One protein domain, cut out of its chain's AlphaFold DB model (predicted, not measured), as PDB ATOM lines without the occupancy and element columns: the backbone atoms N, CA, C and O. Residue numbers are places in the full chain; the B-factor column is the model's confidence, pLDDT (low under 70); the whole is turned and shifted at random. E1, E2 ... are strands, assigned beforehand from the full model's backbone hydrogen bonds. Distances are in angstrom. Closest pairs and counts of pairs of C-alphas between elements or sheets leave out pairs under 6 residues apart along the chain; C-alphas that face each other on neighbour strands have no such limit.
ATOM      1  N   SER A  79      89.219 108.914 110.257       81.75
ATOM      2  CA  SER A  79      89.672 110.213 110.781       81.75
ATOM      3  C   SER A  79      90.381 110.111 112.134       81.75
ATOM      4  O   SER A  79      90.960 111.084 112.606       81.75
ATOM      5  N   ASN A  80      90.311 108.945 112.782       84.88
ATOM      6  CA  ASN A  80      90.898 108.716 114.102       84.88
ATOM      7  C   ASN A  80      92.401 108.453 114.037       84.88
ATOM      8  O   ASN A  80      93.059 108.445 115.073       84.88
ATOM      9  N   PHE A  81      92.937 108.240 112.839       80.38
ATOM     10  CA  PHE A  81      94.333 107.916 112.628       80.38
ATOM     11  C   PHE A  81      94.978 108.928 111.702       80.38
ATOM     12  O   PHE A  81      94.399 109.350 110.701       80.38
ATOM     13  N   SER A  82      96.225 109.248 112.003       81.38
ATOM     14  CA  SER A  82      97.101 109.950 111.084       81.38
ATOM     15  C   SER A  82      98.394 109.193 110.882       81.38
ATOM     16  O   SER A  82      98.904 108.559 111.795       81.38
ATOM     17  N   ILE A  83      98.929 109.237 109.668       77.62
ATOM     18  CA  ILE A  83     100.183 108.564 109.333       77.62
ATOM     19  C   ILE A  83     101.264 109.624 109.226       77.62
ATOM     20  O   ILE A  83     101.138 110.578 108.454       77.62
ATOM     21  N   TRP A  84     102.333 109.462 109.996       76.69
ATOM     22  CA  TRP A  84     103.494 110.339 109.955       76.69
ATOM     23  C   TRP A  84     104.660 109.603 109.327       76.69
ATOM     24  O   TRP A  84     104.916 108.438 109.623       76.69
ATOM     25  N   LYS A  85     105.391 110.310 108.467       79.19
ATOM     26  CA  LYS A  85     106.582 109.798 107.799       79.19
ATOM     27  C   LYS A  85     107.832 110.406 108.409       79.19
ATOM     28  O   LYS A  85     107.953 111.627 108.501       79.19
ATOM     29  N   ALA A  86     108.784 109.559 108.772       77.81
ATOM     30  CA  ALA A  86     110.087 109.994 109.236       77.81
ATOM     31  C   ALA A  86     110.890 110.582 108.067       77.81
ATOM     32  O   ALA A  86     111.093 109.944 107.032       77.81
ATOM     33  N   VAL A  87     111.397 111.801 108.252       81.06
ATOM     34  CA  VAL A  87     112.279 112.473 107.288       81.06
ATOM     35  C   VAL A  87     113.602 112.834 107.985       81.06
ATOM     36  O   VAL A  87     113.920 114.008 108.185       81.06
ATOM     37  N   PRO A  88     114.424 111.840 108.364       83.00
ATOM     38  CA  PRO A  88     115.514 112.021 109.323       83.00
ATOM     39  C   PRO A  88     116.749 112.715 108.740       83.00
ATOM     40  O   PRO A  88     117.136 112.462 107.597       83.00
ATOM     41  N   PHE A  89     117.409 113.555 109.531       83.62
ATOM     42  CA  PHE A  89     118.754 114.047 109.222       83.62
ATOM     43  C   PHE A  89     119.804 112.983 109.552       83.62
ATOM     44  O   PHE A  89     119.635 112.207 110.495       83.62
ATOM     45  N   ASN A  90     120.905 112.963 108.799       84.81
ATOM     46  CA  ASN A  90     122.089 112.241 109.251       84.81
ATOM     47  C   ASN A  90     122.747 113.057 110.361       84.81
ATOM     48  O   ASN A  90     123.089 114.218 110.132       84.81
ATOM     49  N   ILE A  91     122.931 112.445 111.526       86.25
ATOM     50  CA  ILE A  91     123.553 113.091 112.682       86.25
ATOM     51  C   ILE A  91     125.037 112.752 112.677       86.25
ATOM     52  O   ILE A  91     125.427 111.637 112.332       86.25
ATOM     53  N   TYR A  92     125.878 113.699 113.064       84.88
ATOM     54  CA  TYR A  92     127.312 113.505 113.172       84.88
ATOM     55  C   TYR A  92     127.763 113.735 114.609       84.88
ATOM     56  O   TYR A  92     127.295 114.652 115.277       84.88
ATOM     57  N   LYS A  93     128.678 112.891 115.089       85.12
ATOM     58  CA  LYS A  93     129.354 113.075 116.378       85.12
ATOM     59  C   LYS A  93     130.859 113.213 116.149       85.12
ATOM     60  O   LYS A  93     131.397 112.448 115.342       85.12
ATOM     61  N   PRO A  94     131.538 114.158 116.816       83.75
ATOM     62  CA  PRO A  94     132.989 114.252 116.749       83.75
ATOM     63  C   PRO A  94     133.619 112.983 117.335       83.75
ATOM     64  O   PRO A  94     133.156 112.438 118.333       83.75
ATOM     65  N   ASN A  95     134.667 112.495 116.686       86.25
ATOM     66  CA  ASN A  95     135.454 111.349 117.117       86.25
ATOM     67  C   ASN A  95     136.904 111.592 116.699       86.25
ATOM     68  O   ASN A  95     137.229 111.242 115.570       86.25
ATOM     69  N   GLY A  96     137.711 112.212 117.578       82.19
ATOM     70  CA  GLY A  96     139.180 112.415 117.568       82.19
ATOM     71  C   GLY A  96     139.909 112.659 116.233       82.19
ATOM     72  O   GLY A  96     140.648 113.622 116.083       82.19
ATOM     73  N   LYS A  97     139.712 111.773 115.259       82.81
ATOM     74  CA  LYS A  97     140.196 111.790 113.874       82.81
ATOM     75  C   LYS A  97     139.196 112.393 112.863       82.81
ATOM     76  O   LYS A  97     139.436 112.306 111.662       82.81
ATOM     77  N   GLY A  98     138.066 112.948 113.308       88.25
ATOM     78  CA  GLY A  98     137.042 113.557 112.449       88.25
ATOM     79  C   GLY A  98     135.634 113.409 113.024       88.25
ATOM     80  O   GLY A  98     135.428 113.571 114.222       88.25
ATOM     81  N   TYR A  99     134.665 113.075 112.174       87.88
ATOM     82  CA  TYR A  99     133.262 112.881 112.536       87.88
ATOM     83  C   TYR A  99     132.775 111.474 112.176       87.88
ATOM     84  O   TYR A  99     133.173 110.889 111.162       87.88
ATOM     85  N   CYS A 100     131.873 110.949 112.999       86.38
ATOM     86  CA  CYS A 100     131.123 109.723 112.758       86.38
ATOM     87  C   CYS A 100     129.678 110.047 112.402       86.38
ATOM     88  O   CYS A 100     129.004 110.751 113.148       86.38
ATOM     89  N   ARG A 101     129.209 109.511 111.276       88.19
ATOM     90  CA  ARG A 101     127.840 109.629 110.783       88.19
ATOM     91  C   ARG A 101     126.963 108.539 111.389       88.19
ATOM     92  O   ARG A 101     127.264 107.352 111.263       88.19
ATOM     93  N   TYR A 102     125.840 108.957 111.946       86.69
ATOM     94  CA  TYR A 102     124.765 108.127 112.459       86.69
ATOM     95  C   TYR A 102     123.552 108.275 111.543       86.69
ATOM     96  O   TYR A 102     123.123 109.390 111.228       86.69
ATOM     97  N   LYS A 103     123.018 107.143 111.088       86.69
ATOM     98  CA  LYS A 103     121.851 107.086 110.209       86.69
ATOM     99  C   LYS A 103     120.644 106.651 111.029       86.69
ATOM    100  O   LYS A 103     120.750 105.745 111.851       86.69
ATOM    101  N   TYR A 104     119.503 107.282 110.772       84.31
ATOM    102  CA  TYR A 104     118.247 106.864 111.375       84.31
ATOM    103  C   TYR A 104     117.893 105.429 110.967       84.31
ATOM    104  O   TYR A 104     117.935 105.081 109.784       84.31
ATOM    105  N   SER A 105     117.569 104.618 111.966       83.50
ATOM    106  CA  SER A 105     117.199 103.205 111.885       83.50
ATOM    107  C   SER A 105     115.849 102.904 112.535       83.50
ATOM    108  O   SER A 105     115.487 101.736 112.626       83.50
ATOM    109  N   GLY A 106     115.129 103.927 113.001       79.62
ATOM    110  CA  GLY A 106     113.777 103.767 113.534       79.62
ATOM    111  C   GLY A 106     112.708 103.561 112.445       79.62
ATOM    112  O   GLY A 106     113.031 103.503 111.251       79.62
ATOM    113  N   PRO A 107     111.425 103.472 112.845       78.62
ATOM    114  CA  PRO A 107     110.304 103.285 111.926       78.62
ATOM    115  C   PRO A 107     110.199 104.410 110.887       78.62
ATOM    116  O   PRO A 107     110.234 105.594 111.214       78.62
ATOM    117  N   GLN A 108     110.045 104.055 109.608       79.69
ATOM    118  CA  GLN A 108     109.893 105.053 108.538       79.69
ATOM    119  C   GLN A 108     108.510 105.707 108.532       79.69
ATOM    120  O   GLN A 108     108.367 106.850 108.095       79.69
ATOM    121  N   LEU A 109     107.504 104.972 108.996       77.69
ATOM    122  CA  LEU A 109     106.126 105.404 109.125       77.69
ATOM    123  C   LEU A 109     105.655 105.044 110.533       77.69
ATOM    124  O   LEU A 109     105.991 103.977 111.041       77.69
ATOM    125  N   ILE A 110     104.885 105.934 111.147       83.69
ATOM    126  CA  ILE A 110     104.166 105.662 112.392       83.69
ATOM    127  C   ILE A 110     102.728 106.126 112.239       83.69
ATOM    128  O   ILE A 110     102.447 107.084 111.515       83.69
ATOM    129  N   CYS A 111     101.817 105.459 112.932       83.06
ATOM    130  CA  CYS A 111     100.435 105.885 113.015       83.06
ATOM    131  C   CYS A 111     100.208 106.609 114.341       83.06
ATOM    132  O   CYS A 111     100.605 106.118 115.388       83.06
ATOM    133  N   HIS A 112      99.573 107.771 114.331       82.69
ATOM    134  CA  HIS A 112      99.108 108.431 115.536       82.69
ATOM    135  C   HIS A 112      97.604 108.215 115.686       82.69
ATOM    136  O   HIS A 112      96.808 108.641 114.847       82.69
ATOM    137  N   ASP A 113      97.236 107.533 116.766       83.94
ATOM    138  CA  ASP A 113      95.855 107.310 117.167       83.94
ATOM    139  C   ASP A 113      95.364 108.528 117.956       83.94
ATOM    140  O   ASP A 113      95.799 108.764 119.083       83.94
ATOM    141  N   HIS A 114      94.452 109.301 117.372       83.38
ATOM    142  CA  HIS A 114      93.874 110.491 117.994       83.38
ATOM    143  C   HIS A 114      92.916 110.158 119.144       83.38
ATOM    144  O   HIS A 114      92.682 111.007 120.000       83.38
ATOM    145  N   THR A 115      92.371 108.937 119.191       87.44
ATOM    146  CA  THR A 115      91.468 108.511 120.270       87.44
ATOM    147  C   THR A 115      92.240 108.130 121.525       87.44
ATOM    148  O   THR A 115      91.849 108.511 122.626       87.44
ATOM    149  N   LYS A 116      93.369 107.431 121.363       85.31
ATOM    150  CA  LYS A 116      94.265 107.043 122.466       85.31
ATOM    151  C   LYS A 116      95.388 108.052 122.721       85.31
ATOM    152  O   LYS A 116      96.103 107.928 123.709       85.31
ATOM    153  N   ASN A 117      95.544 109.035 121.834       81.62
ATOM    154  CA  ASN A 117      96.622 110.021 121.829       81.62
ATOM    155  C   ASN A 117      98.018 109.378 121.940       81.62
ATOM    156  O   ASN A 117      98.866 109.841 122.703       81.62
ATOM    157  N   CYS A 118      98.262 108.299 121.192       80.75
ATOM    158  CA  CYS A 118      99.541 107.595 121.228       80.75
ATOM    159  C   CYS A 118     100.058 107.242 119.825       80.75
ATOM    160  O   CYS A 118      99.260 107.053 118.901       80.75
ATOM    161  N   PRO A 119     101.388 107.214 119.627       82.50
ATOM    162  CA  PRO A 119     101.983 106.688 118.409       82.50
ATOM    163  C   PRO A 119     101.916 105.159 118.417       82.50
ATOM    164  O   PRO A 119     102.016 104.534 119.467       82.50
ATOM    165  N   LYS A 120     101.783 104.562 117.241       84.50
ATOM    166  CA  LYS A 120     101.708 103.128 116.980       84.50
ATOM    167  C   LYS A 120     102.638 102.794 115.822       84.50
ATOM    168  O   LYS A 120     102.816 103.616 114.911       84.50
ATOM    169  N   GLY A 121     103.260 101.622 115.879       82.19
ATOM    170  CA  GLY A 121     104.040 101.113 114.761       82.19
ATOM    171  C   GLY A 121     103.139 100.747 113.587       82.19
ATOM    172  O   GLY A 121     101.913 100.670 113.707       82.19
ATOM    173  N   ILE A 122     103.765 100.619 112.422       81.62
ATOM    174  CA  ILE A 122     103.118 100.113 111.218       81.62
ATOM    175  C   ILE A 122     104.014  99.002 110.687       81.62
ATOM    176  O   ILE A 122     105.135  99.263 110.237       81.62
ATOM    177  N   GLU A 123     103.517  97.774 110.730       71.06
ATOM    178  CA  GLU A 123     104.200  96.607 110.184       71.06
ATOM    179  C   GLU A 123     103.859  96.478 108.700       71.06
ATOM    180  O   GLU A 123     102.956  95.750 108.296       71.06
ATOM    181  N   THR A 124     104.568  97.218 107.845       67.25
ATOM    182  CA  THR A 124     104.382  97.077 106.399       67.25
ATOM    183  C   THR A 124     105.692  97.081 105.629       67.25
ATOM    184  O   THR A 124     106.548  97.952 105.788       67.25
ATOM    185  N   ASN A 125     105.817  96.101 104.733       59.06
ATOM    186  CA  ASN A 125     106.845  96.078 103.694       59.06
ATOM    187  C   ASN A 125     106.456  96.964 102.497       59.06
ATOM    188  O   ASN A 125     107.298  97.265 101.649       59.06
ATOM    189  N   ASN A 126     105.190  97.390 102.422       54.28
ATOM    190  CA  ASN A 126     104.674  98.224 101.349       54.28
ATOM    191  C   ASN A 126     104.792  99.698 101.734       54.28
ATOM    192  O   ASN A 126     104.025 100.239 102.523       54.28
ATOM    193  N   ILE A 127     105.740 100.374 101.094       54.62
ATOM    194  CA  ILE A 127     105.971 101.824 101.206       54.62
ATOM    195  C   ILE A 127     104.850 102.623 100.484       54.62
ATOM    196  O   ILE A 127     104.880 103.853 100.403       54.62
ATOM    197  N   GLU A 128     103.841 101.943  99.933       54.19
ATOM    198  CA  GLU A 128     102.870 102.521  99.011       54.19
ATOM    199  C   GLU A 128     101.564 102.947  99.683       54.19
ATOM    200  O   GLU A 128     100.882 102.132 100.282       54.19
ATOM    201  N   LYS A 129     101.238 104.237  99.488       58.25
ATOM    202  CA  LYS A 129      99.953 104.980  99.423       58.25
ATOM    203  C   LYS A 129      98.740 104.596 100.294       58.25
ATOM    204  O   LYS A 129      97.945 105.491 100.566       58.25
ATOM    205  N   GLN A 130      98.546 103.350 100.709       66.06
ATOM    206  CA  GLN A 130      97.398 102.880 101.483       66.06
ATOM    207  C   GLN A 130      97.874 101.944 102.590       66.06
ATOM    208  O   GLN A 130      98.473 100.907 102.323       66.06
ATOM    209  N   ILE A 131      97.583 102.321 103.831       74.44
ATOM    210  CA  ILE A 131      97.900 101.540 105.026       74.44
ATOM    211  C   ILE A 131      96.578 101.016 105.573       74.44
ATOM    212  O   ILE A 131      95.654 101.806 105.798       74.44
ATOM    213  N   SER A 132      96.462  99.698 105.736       75.94
ATOM    214  CA  SER A 132      95.271  99.104 106.334       75.94
ATOM    215  C   SER A 132      95.301  99.303 107.845       75.94
ATOM    216  O   SER A 132      96.361  99.309 108.464       75.94
ATOM    217  N   ILE A 133      94.126  99.410 108.470       80.19
ATOM    218  CA  ILE A 133      94.022  99.456 109.938       80.19
ATOM    219  C   ILE A 133      94.585  98.169 110.562       80.19
ATOM    220  O   ILE A 133      95.113  98.209 111.663       80.19
ATOM    221  N   THR A 134      94.512  97.047 109.841       81.81
ATOM    222  CA  THR A 134      95.094  95.763 110.260       81.81
ATOM    223  C   THR A 134      96.617  95.767 110.326       81.81
ATOM    224  O   THR A 134      97.177  94.889 110.965       81.81
ATOM    225  N   ASP A 135      97.272  96.724 109.663       81.62
ATOM    226  CA  ASP A 135      98.735  96.837 109.618       81.62
ATOM    227  C   ASP A 135      99.263  97.753 110.738       81.62
ATOM    228  O   ASP A 135     100.461  98.025 110.815       81.62
ATOM    229  N   ILE A 136      98.359  98.303 111.557       84.38
ATOM    230  CA  ILE A 136      98.677  99.202 112.663       84.38
ATOM    231  C   ILE A 136      98.723  98.381 113.947       84.38
ATOM    232  O   ILE A 136      97.734  97.742 114.304       84.38
ATOM    233  N   ASP A 137      99.826  98.488 114.682       84.94
ATOM    234  CA  ASP A 137      99.991  97.791 115.955       84.94
ATOM    235  C   ASP A 137      98.873  98.148 116.942       84.94
ATOM    236  O   ASP A 137      98.427  99.298 117.056       84.94
ATOM    237  N   ASP A 138      98.434  97.171 117.730       85.06
ATOM    238  CA  ASP A 138      97.433  97.410 118.769       85.06
ATOM    239  C   ASP A 138      97.996  98.228 119.937       85.06
ATOM    240  O   ASP A 138      97.282  99.068 120.512       85.06
ATOM    241  N   GLU A 139      99.282  98.028 120.226       86.25
ATOM    242  CA  GLU A 139     100.015  98.664 121.312       86.25
ATOM    243  C   GLU A 139     100.601 100.020 120.911       86.25
ATOM    244  O   GLU A 139     100.982 100.268 119.767       86.25
ATOM    245  N   CYS A 140     100.684 100.926 121.886       82.06
ATOM    246  CA  CYS A 140     101.375 102.190 121.690       82.06
ATOM    247  C   CYS A 140     102.888 101.942 121.620       82.06
ATOM    248  O   CYS A 140     103.457 101.239 122.460       82.06
ATOM    249  N   LEU A 141     103.544 102.570 120.650       78.88
ATOM    250  CA  LEU A 141     104.985 102.528 120.482       78.88
ATOM    251  C   LEU A 141     105.649 103.110 121.737       78.88
ATOM    252  O   LEU A 141     105.393 104.257 122.112       78.88
ATOM    253  N   ARG A 142     106.500 102.320 122.395       71.31
ATOM    254  CA  ARG A 142     107.267 102.799 123.548       71.31
ATOM    255  C   ARG A 142     108.330 103.783 123.067       71.31
ATOM    256  O   ARG A 142     109.060 103.499 122.119       71.31
ATOM    257  N   GLU A 143     108.414 104.937 123.722       61.19
ATOM    258  CA  GLU A 143     109.409 105.972 123.435       61.19
ATOM    259  C   GLU A 143     110.801 105.496 123.883       61.19
ATOM    260  O   GLU A 143     111.266 105.836 124.963       61.19
ATOM    261  N   SER A 144     111.468 104.670 123.075       59.94
ATOM    262  CA  SER A 144     112.896 104.388 123.245       59.94
ATOM    263  C   SER A 144     113.675 105.039 122.112       59.94
ATOM    264  O   SER A 144     113.538 104.669 120.945       59.94
ATOM    265  N   THR A 145     114.477 106.045 122.452       58.53
ATOM    266  CA  THR A 145     115.342 106.754 121.501       58.53
ATOM    267  C   THR A 145     116.674 106.056 121.259       58.53
ATOM    268  O   THR A 145     117.342 106.364 120.268       58.53
ATOM    269  N   ASP A 146     117.056 105.123 122.132       54.22
ATOM    270  CA  ASP A 146     118.438 104.649 122.253       54.22
ATOM    271  C   ASP A 146     118.918 103.840 121.034       54.22
ATOM    272  O   ASP A 146     120.114 103.803 120.754       54.22
ATOM    273  N   ASP A 147     117.989 103.341 120.210       66.31
ATOM    274  CA  ASP A 147     118.283 102.540 119.010       66.31
ATOM    275  C   ASP A 147     117.824 103.175 117.684       66.31
ATOM    276  O   ASP A 147     117.931 102.575 116.604       66.31
ATOM    277  N   MET A 148     117.313 104.408 117.725       75.81
ATOM    278  CA  MET A 148     116.786 105.071 116.528       75.81
ATOM    279  C   MET A 148     117.880 105.602 115.598       75.81
ATOM    280  O   MET A 148     117.592 105.884 114.435       75.81
ATOM    281  N   TRP A 149     119.126 105.716 116.064       82.88
ATOM    282  CA  TRP A 149     120.264 106.159 115.259       82.88
ATOM    283  C   TRP A 149     121.441 105.202 115.394       82.88
ATOM    284  O   TRP A 149     122.129 105.172 116.412       82.88
ATOM    285  N   LYS A 150     121.737 104.473 114.318       85.38
ATOM    286  CA  LYS A 150     122.864 103.540 114.265       85.38
ATOM    287  C   LYS A 150     124.090 104.186 113.643       85.38
ATOM    288  O   LYS A 150     123.997 104.922 112.653       85.38
ATOM    289  N   LEU A 151     125.253 103.886 114.217       85.31
ATOM    290  CA  LEU A 151     126.536 104.249 113.630       85.31
ATOM    291  C   LEU A 151     126.621 103.653 112.220       85.31
ATOM    292  O   LEU A 151     126.451 102.453 112.033       85.31
ATOM    293  N   ASN A 152     126.868 104.506 111.230       90.38
ATOM    294  CA  ASN A 152     126.978 104.100 109.834       90.38
ATOM    295  C   ASN A 152     128.447 104.067 109.394       90.38
ATOM    296  O   ASN A 152     128.910 103.057 108.881       90.38
ATOM    297  N   GLN A 153     129.179 105.169 109.593       91.88
ATOM    298  CA  GLN A 153     130.568 105.297 109.140       91.88
ATOM    299  C   GLN A 153     131.298 106.417 109.896       91.88
ATOM    300  O   GLN A 153     130.685 107.423 110.247       91.88
ATOM    301  N   CYS A 154     132.608 106.279 110.106       90.94
ATOM    302  CA  CYS A 154     133.485 107.303 110.689       90.94
ATOM    303  C   CYS A 154     134.551 107.787 109.697       90.94
ATOM    304  O   CYS A 154     134.766 107.166 108.660       90.94
ATOM    305  N   GLY A 155     135.232 108.886 110.037       88.19
ATOM    306  CA  GLY A 155     136.330 109.446 109.236       88.19
ATOM    307  C   GLY A 155     135.914 110.598 108.319       88.19
ATOM    308  O   GLY A 155     136.648 110.958 107.402       88.19
ATOM    309  N   PHE A 156     134.744 111.197 108.552       86.69
ATOM    310  CA  PHE A 156     134.334 112.403 107.835       86.69
ATOM    311  C   PHE A 156     135.129 113.611 108.346       86.69
ATOM    312  O   PHE A 156     135.276 113.778 109.553       86.69
ATOM    313  N   LYS A 157     135.628 114.470 107.445       85.44
ATOM    314  CA  LYS A 157     136.391 115.676 107.828       85.44
ATOM    315  C   LYS A 157     135.505 116.752 108.460       85.44
ATOM    316  O   LYS A 157     135.800 117.213 109.551       85.44
ATOM    317  N   LYS A 158     134.420 117.125 107.775       83.44
ATOM    318  CA  LYS A 158     133.387 118.061 108.241       83.44
ATOM    319  C   LYS A 158     132.042 117.636 107.640       83.44
ATOM    320  O   LYS A 158     132.016 117.291 106.452       83.44
TER     321      LYS A 158
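What this domain is: This is residues 79 to 158 of the 327 residues of an uncharacterized protein of Sarcoptes scabiei (UniProt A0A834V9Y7). Picture a rod made of two small three-stranded sheets set end to end, E2, E3 and E6 in the lobe at one end and E1, E4 and E5 in the lobe at the other. Two tight links, E1 to E2 and E3 to E4, bridge the gap between the lobes, and the long unnamed stretch of residues 121 to 148 first loops at the E1 E4 E5 end and then runs back along the rod to E6. The printed part has 80 residues, with no named helix and six named strands, E1 to E6 in that order along the chain; both sheets are antiparallel, in the orders E2, E3, E6 and E1, E4, E5. The class is all strand, though under half of the residues, 33 of the 80, are in named elements. The whole is loose, with a radius of gyration of the C-alphas of 16.1 A, and the C-alphas span 50 by 24 by 16 A.

Where its parts are: Find C-alpha 98 at (137.042, 113.557, 112.449); from there E3, residues 98 to 104, runs 20.0 A to C-alpha 104. Just before it comes E2, residues 91 to 95, 12.8 A from first to last C-alpha. Then look at C-alpha 149 at (120.264, 106.159, 115.259), where E6 begins; it holds residues 149 to 156, is the longest strand by residues, and ends 17.1 A away at C-alpha 156, printed at (134.334, 112.403, 107.835). E6 bends by 58 degrees at residue 153. For the other sheet go to C-alpha 81 at (94.333, 107.916, 112.628), where E1, residues 81 to 85, begins its 13.3 A. E4, residues 109 to 113, covers 13.2 A, and E5, residues 118 to 120, covers 6.5 A.

How they stand to each other: Start at E3, the inner strand of its sheet, with E2 and E6 as the edge strands. E2 and E3 form a hairpin, antiparallel at 149 degrees between their directions; look for N 93 and O 100 at 2.9 A and N 100 and O 93 at 2.8 A, within hydrogen-bond range. E6 is the antiparallel neighbour of E3, at 153 degrees; C-alphas 100 and 154 face each other at 4.0 A, and N 101 and O 153 are within hydrogen-bond range at 2.8 A. The closest C-alphas of E2 and E6 are those of Asn 95 and Cys 154, 7.8 A apart. This sheet is only just strongly twisted, its C-alphas lying up to 4.2 A off the best plane. Now move to the other sheet, where E4 is the inner strand and E1 and E5 are the edge strands. E1 and E4 are antiparallel at 154 degrees; N 84 and O 110 are within hydrogen-bond range at 2.8 A, as are N 112 and O 82 at 2.7 A. E4 and E5 form a hairpin, antiparallel at 141 degrees, with N 120 and O 111 within hydrogen-bond range at 2.7 A. Across the two sheets the strands stay apart, for instance E1 and E6, E2 and E4, and E3 and E5.

The domain as a whole: The two C-alphas farthest apart are those of Ser 79 and Lys 97, at 50.6 A. The printed part, residues 79 to 158, has no cut. The links from E1 to E2, E2 to E3, E3 to E4 and E4 to E5 are tight; the link from E5 to E6, 28 residues, is long. The mean pLDDT of the printed part is 79.4, and the model's confidence is under 70 for 12 residues, 124 to 130 and 143 to 147, which you will find inside that long link.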